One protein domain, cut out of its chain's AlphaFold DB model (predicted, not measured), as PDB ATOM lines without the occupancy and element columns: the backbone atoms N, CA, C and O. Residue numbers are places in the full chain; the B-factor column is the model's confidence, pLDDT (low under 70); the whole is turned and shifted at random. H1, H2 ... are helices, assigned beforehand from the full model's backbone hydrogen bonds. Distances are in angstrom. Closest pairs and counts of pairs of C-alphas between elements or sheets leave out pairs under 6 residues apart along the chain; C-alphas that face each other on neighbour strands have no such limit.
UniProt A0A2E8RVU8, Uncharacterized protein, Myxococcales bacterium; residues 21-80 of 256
ATOM      1  N   GLU A  21     259.983 255.085 258.891       81.81
ATOM      2  CA  GLU A  21     261.154 255.927 258.646       81.81
ATOM      3  C   GLU A  21     261.341 257.009 259.724       81.81
ATOM      4  O   GLU A  21     262.449 257.185 260.231       81.81
ATOM      5  N   ASP A  22     260.263 257.678 260.135       80.81
ATOM      6  CA  ASP A  22     260.285 258.666 261.219       80.81
ATOM      7  C   ASP A  22     260.621 258.008 262.560       80.81
ATOM      8  O   ASP A  22     261.457 258.506 263.313       80.81
ATOM      9  N   ARG A  23     260.046 256.835 262.850       79.12
ATOM     10  CA  ARG A  23     260.393 256.103 264.075       79.12
ATOM     11  C   ARG A  23     261.864 255.697 264.075       79.12
ATOM     12  O   ARG A  23     262.555 255.851 265.081       79.12
ATOM     13  N   LEU A  24     262.365 255.242 262.927       88.19
ATOM     14  CA  LEU A  24     263.763 254.867 262.764       88.19
ATOM     15  C   LEU A  24     264.710 256.055 262.981       88.19
ATOM     16  O   LEU A  24     265.743 255.885 263.631       88.19
ATOM     17  N   ILE A  25     264.383 257.252 262.478       86.25
ATOM     18  CA  ILE A  25     265.241 258.431 262.670       86.25
ATOM     19  C   ILE A  25     265.293 258.853 264.146       86.25
ATOM     20  O   ILE A  25     266.355 259.206 264.660       86.25
ATOM     21  N   CYS A  26     264.173 258.730 264.856       81.75
ATOM     22  CA  CYS A  26     264.074 258.999 266.288       81.75
ATOM     23  C   CYS A  26     264.881 257.996 267.128       81.75
ATOM     24  O   CYS A  26     265.641 258.390 268.018       81.75
ATOM     25  N   GLU A  27     264.787 256.702 266.809       86.44
ATOM     26  CA  GLU A  27     265.599 255.649 267.432       86.44
ATOM     27  C   GLU A  27     267.104 255.886 267.190       86.44
ATOM     28  O   GLU A  27     267.929 255.724 268.097       86.44
ATOM     29  N   GLN A  28     267.478 256.321 265.982       90.12
ATOM     30  CA  GLN A  28     268.860 256.665 265.642       90.12
ATOM     31  C   GLN A  28     269.367 257.874 266.431       90.12
ATOM     32  O   GLN A  28     270.469 257.811 266.980       90.12
ATOM     33  N   ALA A  29     268.566 258.936 266.542       84.94
ATOM     34  CA  ALA A  29     268.903 260.116 267.332       84.94
ATOM     35  C   ALA A  29     269.105 259.762 268.816       84.94
ATOM     36  O   ALA A  29     270.117 260.140 269.408       84.94
ATOM     37  N   SER A  30     268.205 258.960 269.399       82.81
ATOM     38  CA  SER A  30     268.314 258.457 270.780       82.81
ATOM     39  C   SER A  30     269.612 257.686 271.005       82.81
ATOM     40  O   SER A  30     270.350 257.942 271.966       82.81
ATOM     41  N   LYS A  31     269.934 256.767 270.091       89.25
ATOM     42  CA  LYS A  31     271.151 255.961 270.168       89.25
ATOM     43  C   LYS A  31     272.408 256.817 270.043       89.25
ATOM     44  O   LYS A  31     273.346 256.623 270.815       89.25
ATOM     45  N   HIS A  32     272.424 257.753 269.096       87.75
ATOM     46  CA  HIS A  32     273.548 258.662 268.870       87.75
ATOM     47  C   HIS A  32     273.813 259.537 270.096       87.75
ATOM     48  O   HIS A  32     274.936 259.596 270.590       87.75
ATOM     49  N   LEU A  33     272.766 260.120 270.680       78.94
ATOM     50  CA  LEU A  33     272.875 260.880 271.925       78.94
ATOM     51  C   LEU A  33     273.349 260.012 273.084       78.94
ATOM     52  O   LEU A  33     274.234 260.425 273.830       78.94
ATOM     53  N   SER A  34     272.833 258.790 273.200       82.75
ATOM     54  CA  SER A  34     273.258 257.887 274.267       82.75
ATOM     55  C   SER A  34     274.754 257.573 274.183       82.75
ATOM     56  O   SER A  34     275.452 257.554 275.195       82.75
ATOM     57  N   GLN A  35     275.287 257.432 272.967       87.44
ATOM     58  CA  GLN A  35     276.725 257.289 272.718       87.44
ATOM     59  C   GLN A  35     277.502 258.587 272.993       87.44
ATOM     60  O   GLN A  35     278.613 258.556 273.533       87.44
ATOM     61  N   CYS A  36     276.929 259.740 272.643       83.62
ATOM     62  CA  CYS A  36     277.538 261.042 272.883       83.62
ATOM     63  C   CYS A  36     277.467 261.494 274.349       83.62
ATOM     64  O   CYS A  36     278.239 262.365 274.721       83.62
ATOM     65  N   PHE A  37     276.656 260.918 275.226       77.50
ATOM     66  CA  PHE A  37     276.582 261.362 276.629       77.50
ATOM     67  C   PHE A  37     276.819 260.252 277.653       77.50
ATOM     68  O   PHE A  37     276.869 260.549 278.841       77.50
ATOM     69  N   ASP A  38     277.038 259.015 277.196       80.56
ATOM     70  CA  ASP A  38     277.207 257.834 278.055       80.56
ATOM     71  C   ASP A  38     276.023 257.653 279.029       80.56
ATOM     72  O   ASP A  38     276.175 257.282 280.190       80.56
ATOM     73  N   GLN A  39     274.817 257.984 278.553       70.88
ATOM     74  CA  GLN A  39     273.561 257.946 279.309       70.88
ATOM     75  C   GLN A  39     272.420 257.471 278.413       70.88
ATOM     76  O   GLN A  39     272.373 257.814 277.239       70.88
ATOM     77  N   SER A  40     271.476 256.698 278.949       72.31
ATOM     78  CA  SER A  40     270.291 256.273 278.197       72.31
ATOM     79  C   SER A  40     269.307 257.431 278.031       72.31
ATOM     80  O   SER A  40     268.815 257.952 279.032       72.31
ATOM     81  N   MET A  41     268.978 257.787 276.790       63.03
ATOM     82  CA  MET A  41     268.047 258.878 276.479       63.03
ATOM     83  C   MET A  41     266.760 258.338 275.833       63.03
ATOM     84  O   MET A  41     266.758 258.097 274.623       63.03
ATOM     85  N   PRO A  42     265.669 258.122 276.591       63.03
ATOM     86  CA  PRO A  42     264.386 257.756 275.997       63.03
ATOM     87  C   PRO A  42     263.784 258.965 275.256       63.03
ATOM     88  O   PRO A  42     263.674 260.041 275.836       63.03
ATOM     89  N   ILE A  43     263.411 258.795 273.981       60.41
ATOM     90  CA  ILE A  43     262.758 259.832 273.140       60.41
ATOM     91  C   ILE A  43     261.252 259.519 272.958       60.41
ATOM     92  O   ILE A  43     260.588 259.988 272.044       60.41
ATOM     93  N   GLU A  44     260.671 258.710 273.843       55.03
ATOM     94  CA  GLU A  44     259.241 258.384 273.799       55.03
ATOM     95  C   GLU A  44     258.452 259.171 274.859       55.03
ATOM     96  O   GLU A  44     258.976 259.398 275.953       55.03
ATOM     97  N   PRO A  45     257.188 259.560 274.589       51.69
ATOM     98  CA  PRO A  45     256.408 259.280 273.375       51.69
ATOM     99  C   PRO A  45     256.440 260.398 272.311       51.69
ATOM    100  O   PRO A  45     255.742 260.289 271.307       51.69
ATOM    101  N   TYR A  46     257.225 261.463 272.504       58.91
ATOM    102  CA  TYR A  46     257.251 262.616 271.598       58.91
ATOM    103  C   TYR A  46     258.628 262.790 270.947       58.91
ATOM    104  O   TYR A  46     259.605 263.127 271.612       58.91
ATOM    105  N   CYS A  47     258.681 262.589 269.628       71.69
ATOM    106  CA  CYS A  47     259.862 262.829 268.805       71.69
ATOM    107  C   CYS A  47     259.553 263.806 267.668       71.69
ATOM    108  O   CYS A  47     258.658 263.552 266.860       71.69
ATOM    109  N   ASP A  48     260.332 264.881 267.569       78.56
ATOM    110  CA  ASP A  48     260.357 265.758 266.400       78.56
ATOM    111  C   ASP A  48     261.351 265.206 265.359       78.56
ATOM    112  O   ASP A  48     262.552 265.089 265.616       78.56
ATOM    113  N   VAL A  49     260.835 264.835 264.184       80.44
ATOM    114  CA  VAL A  49     261.590 264.175 263.104       80.44
ATOM    115  C   VAL A  49     262.643 265.096 262.490       80.44
ATOM    116  O   VAL A  49     263.725 264.631 262.124       80.44
ATOM    117  N   GLU A  50     262.353 266.391 262.357       77.25
ATOM    118  CA  GLU A  50     263.291 267.354 261.773       77.25
ATOM    119  C   GLU A  50     264.482 267.551 262.710       77.25
ATOM    120  O   GLU A  50     265.640 267.475 262.291       77.25
ATOM    121  N   VAL A  51     264.204 267.661 264.008       71.19
ATOM    122  CA  VAL A  51     265.235 267.750 265.046       71.19
ATOM    123  C   VAL A  51     266.036 266.450 265.149       71.19
ATOM    124  O   VAL A  51     267.261 266.489 265.283       71.19
ATOM    125  N   ALA A  52     265.386 265.287 265.063       81.50
ATOM    126  CA  ALA A  52     266.071 263.996 265.098       81.50
ATOM    127  C   ALA A  52     267.075 263.845 263.941       81.50
ATOM    128  O   ALA A  52     268.189 263.363 264.161       81.50
ATOM    129  N   LYS A  53     266.733 264.331 262.738       88.12
ATOM    130  CA  LYS A  53     267.659 264.383 261.592       88.12
ATOM    131  C   LYS A  53     268.879 265.250 261.892       88.12
ATOM    132  O   LYS A  53     270.004 264.785 261.728       88.12
ATOM    133  N   GLU A  54     268.676 266.457 262.421       84.25
ATOM    134  CA  GLU A  54     269.792 267.334 262.796       84.25
ATOM    135  C   GLU A  54     270.717 266.713 263.851       84.25
ATOM    136  O   GLU A  54     271.930 266.917 263.819       84.25
ATOM    137  N   VAL A  55     270.156 265.974 264.812       82.00
ATOM    138  CA  VAL A  55     270.928 265.314 265.873       82.00
ATOM    139  C   VAL A  55     271.806 264.207 265.301       82.00
ATOM    140  O   VAL A  55     272.982 264.132 265.656       82.00
ATOM    141  N   VAL A  56     271.257 263.368 264.418       90.38
ATOM    142  CA  VAL A  56     271.987 262.256 263.788       90.38
ATOM    143  C   VAL A  56     273.164 262.761 262.945       90.38
ATOM    144  O   VAL A  56     274.205 262.106 262.892       90.38
ATOM    145  N   GLU A  57     273.037 263.932 262.322       91.25
ATOM    146  CA  GLU A  57     274.078 264.504 261.458       91.25
ATOM    147  C   GLU A  57     275.238 265.170 262.224       91.25
ATOM    148  O   GLU A  57     276.319 265.365 261.662       91.25
ATOM    149  N   ARG A  58     275.065 265.506 263.510       84.06
ATOM    150  CA  ARG A  58     276.061 266.269 264.285       84.06
ATOM    151  C   ARG A  58     277.048 265.368 265.034       84.06
ATOM    152  O   ARG A  58     276.631 264.453 265.738       84.06
ATOM    153  N   PRO A  59     278.365 265.630 264.993       88.62
ATOM    154  CA  PRO A  59     279.344 264.807 265.700       88.62
ATOM    155  C   PRO A  59     279.339 265.060 267.221       88.62
ATOM    156  O   PRO A  59     279.055 266.160 267.697       88.62
ATOM    157  N   CYS A  60     279.713 264.049 268.020       82.88
ATOM    158  CA  CYS A  60     279.615 264.130 269.485       82.88
ATOM    159  C   CYS A  60     280.413 265.280 270.116       82.88
ATOM    160  O   CYS A  60     280.034 265.764 271.171       82.88
ATOM    161  N   ASN A  61     281.523 265.720 269.527       80.56
ATOM    162  CA  ASN A  61     282.294 266.860 270.037       80.56
ATOM    163  C   ASN A  61     281.532 268.190 269.900       80.56
ATOM    164  O   ASN A  61     281.664 269.049 270.768       80.56
ATOM    165  N   GLU A  62     280.714 268.344 268.858       71.19
ATOM    166  CA  GLU A  62     279.831 269.502 268.684       71.19
ATOM    167  C   GLU A  62     278.616 269.451 269.613       71.19
ATOM    168  O   GLU A  62     278.111 270.504 270.010       71.19
ATOM    169  N   LEU A  63     278.195 268.239 269.990       68.69
ATOM    170  CA  LEU A  63     277.159 267.993 270.995       68.69
ATOM    171  C   LEU A  63     277.689 268.163 272.436       68.69
ATOM    172  O   LEU A  63     276.946 268.592 273.311       68.69
ATOM    173  N   ARG A  64     278.975 267.869 272.688       65.50
ATOM    174  CA  ARG A  64     279.643 267.910 274.010       65.50
ATOM    175  C   ARG A  64     280.340 269.241 274.346       65.50
ATOM    176  O   ARG A  64     280.886 269.374 275.438       65.50
ATOM    177  N   GLY A  65     280.413 270.196 273.418       47.81
ATOM    178  CA  GLY A  65     281.246 271.397 273.554       47.81
ATOM    179  C   GLY A  65     280.859 272.323 274.722       47.81
ATOM    180  O   GLY A  65     279.710 272.739 274.851       47.81
ATOM    181  N   ALA A  66     281.846 272.701 275.544       40.12
ATOM    182  CA  ALA A  66     281.705 273.700 276.605       40.12
ATOM    183  C   ALA A  66     281.482 275.101 276.004       40.12
ATOM    184  O   ALA A  66     282.282 275.569 275.195       40.12
ATOM    185  N   GLY A  67     280.374 275.741 276.383       48.44
ATOM    186  CA  GLY A  67     279.825 276.950 275.747       48.44
ATOM    187  C   GLY A  67     278.420 276.747 275.160       48.44
ATOM    188  O   GLY A  67     277.810 277.699 274.694       48.44
ATOM    189  N   LYS A  68     277.906 275.510 275.210       45.50
ATOM    190  CA  LYS A  68     276.580 275.088 274.739       45.50
ATOM    191  C   LYS A  68     275.781 274.333 275.816       45.50
ATOM    192  O   LYS A  68     275.005 273.438 275.497       45.50
ATOM    193  N   ALA A  69     275.965 274.679 277.094       46.06
ATOM    194  CA  ALA A  69     275.087 274.170 278.158       46.06
ATOM    195  C   ALA A  69     273.599 274.448 277.837       46.06
ATOM    196  O   ALA A  69     272.746 273.623 278.159       46.06
ATOM    197  N   ASP A  70     273.339 275.517 277.076       55.03
ATOM    198  CA  ASP A  70     272.007 275.880 276.596       55.03
ATOM    199  C   ASP A  70     271.554 275.122 275.345       55.03
ATOM    200  O   ASP A  70     270.372 274.896 275.224       55.03
ATOM    201  N   TRP A  71     272.415 274.579 274.468       50.34
ATOM    202  CA  TRP A  71     271.940 273.770 273.315       50.34
ATOM    203  C   TRP A  71     271.176 272.526 273.769       50.34
ATOM    204  O   TRP A  71     270.160 272.154 273.188       50.34
ATOM    205  N   PHE A  72     271.707 271.836 274.784       61.22
ATOM    206  CA  PHE A  72     271.056 270.643 275.314       61.22
ATOM    207  C   PHE A  72     269.812 271.043 276.114       61.22
ATOM    208  O   PHE A  72     268.845 270.290 276.141       61.22
ATOM    209  N   GLY A  73     269.819 272.242 276.710       63.53
ATOM    210  CA  GLY A  73     268.645 272.884 277.294       63.53
ATOM    211  C   GLY A  73     267.560 273.179 276.256       63.53
ATOM    212  O   GLY A  73     266.462 272.659 276.386       63.53
ATOM    213  N   ASP A  74     267.887 273.898 275.188       68.62
ATOM    214  CA  ASP A  74     267.039 274.236 274.042       68.62
ATOM    215  C   ASP A  74     266.480 272.987 273.364       68.62
ATOM    216  O   ASP A  74     265.315 272.933 272.976       68.62
ATOM    217  N   TRP A  75     267.304 271.950 273.230       70.44
ATOM    218  CA  TRP A  75     266.877 270.670 272.688       70.44
ATOM    219  C   TRP A  75     265.890 269.957 273.621       70.44
ATOM    220  O   TRP A  75     264.835 269.520 273.168       70.44
ATOM    221  N   LEU A  76     266.178 269.885 274.925       70.56
ATOM    222  CA  LEU A  76     265.241 269.335 275.908       70.56
ATOM    223  C   LEU A  76     263.941 270.161 275.971       70.56
ATOM    224  O   LEU A  76     262.859 269.585 276.039       70.56
ATOM    225  N   CYS A  77     264.034 271.486 275.874       71.44
ATOM    226  CA  CYS A  77     262.905 272.406 275.766       71.44
ATOM    227  C   CYS A  77     262.025 272.062 274.552       71.44
ATOM    228  O   CYS A  77     260.822 271.849 274.707       71.44
ATOM    229  N   LYS A  78     262.623 271.885 273.362       73.56
ATOM    230  CA  LYS A  78     261.914 271.439 272.146       73.56
ATOM    231  C   LYS A  78     261.276 270.055 272.290       73.56
ATOM    232  O   LYS A  78     260.226 269.814 271.705       73.56
ATOM    233  N   LEU A  79     261.867 269.168 273.090       68.31
ATOM    234  CA  LEU A  79     261.288 267.863 273.436       68.31
ATOM    235  C   LEU A  79     260.198 267.924 274.519       68.31
ATOM    236  O   LEU A  79     259.695 266.886 274.945       68.31
ATOM    237  N   GLY A  80     259.814 269.119 274.968       65.56
ATOM    238  CA  GLY A  80     258.742 269.309 275.937       65.56
ATOM    239  C   GLY A  80     259.195 269.299 277.394       65.56
ATOM    240  O   GLY A  80     258.342 269.404 278.266       65.56
TER     241      GLY A  80
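What this domain is: This is residues 21 to 80 of the 256 residues of an uncharacterized protein of Myxococcales bacterium (UniProt A0A2E8RVU8). One long helix, H1, makes a pair with the shorter H2, which crosses it at a steep tilt, while the very short H3 sits at the far end of H1. From H3 the chain turns through residues 65 to 70, which stand free, and H4 folds back as a separate arm, apart from H1 and H2. The printed part has 60 residues with four named helices, H1, H2, H3 and H4 along the chain, and no named strand; its class is all helix. It is compact, with a radius of gyration of the C-alphas of 10.8 A, and spans 32 by 21 by 19 A, only just elongated.

How they stand to each other: Begin with H1, residues 21 to 37, and H2, residues 49 to 57: the two touch, and their closest C-alphas, those of Ala 29 and Val 56, are 5.2 A apart. They run the same way at a steep tilt of 45 degrees. H3, residues 60 to 64, touches H1 at residues 33 to 37 alone; the closest C-alphas, those of Cys 36 and Cys 60, are 5.0 A apart. H4, residues 69 to 78, is close to H3 but not clearly touching, with the closest C-alphas, those of Leu 63 and Phe 72, 7.9 A apart. H2 is only just apart from H4, at 8.3 A, and from H3, at 8.5 A. Every O i to N i+4 pair is within hydrogen-bond range in H1, H2 and H3, and 5 of 6 are in H4.

Where its parts are: Find C-alpha 21 at (261.154, 255.927, 258.646); from there H1 runs 24.3 A to C-alpha 37 at (276.582, 261.362, 276.629). H2 measures 12.6 A, and H4 runs 14.7 A to C-alpha 78 at (261.914, 271.439, 272.146).

The domain as a whole: The farthest C-alphas, those of Glu 21 and Gly 67, are 32.9 A apart. The printed part has no cut; the link from H1 to H2 is long, and the other two are tight. Look for pLDDT under 70 at residues 41 to 46, 63 to 74 and 79 to 80.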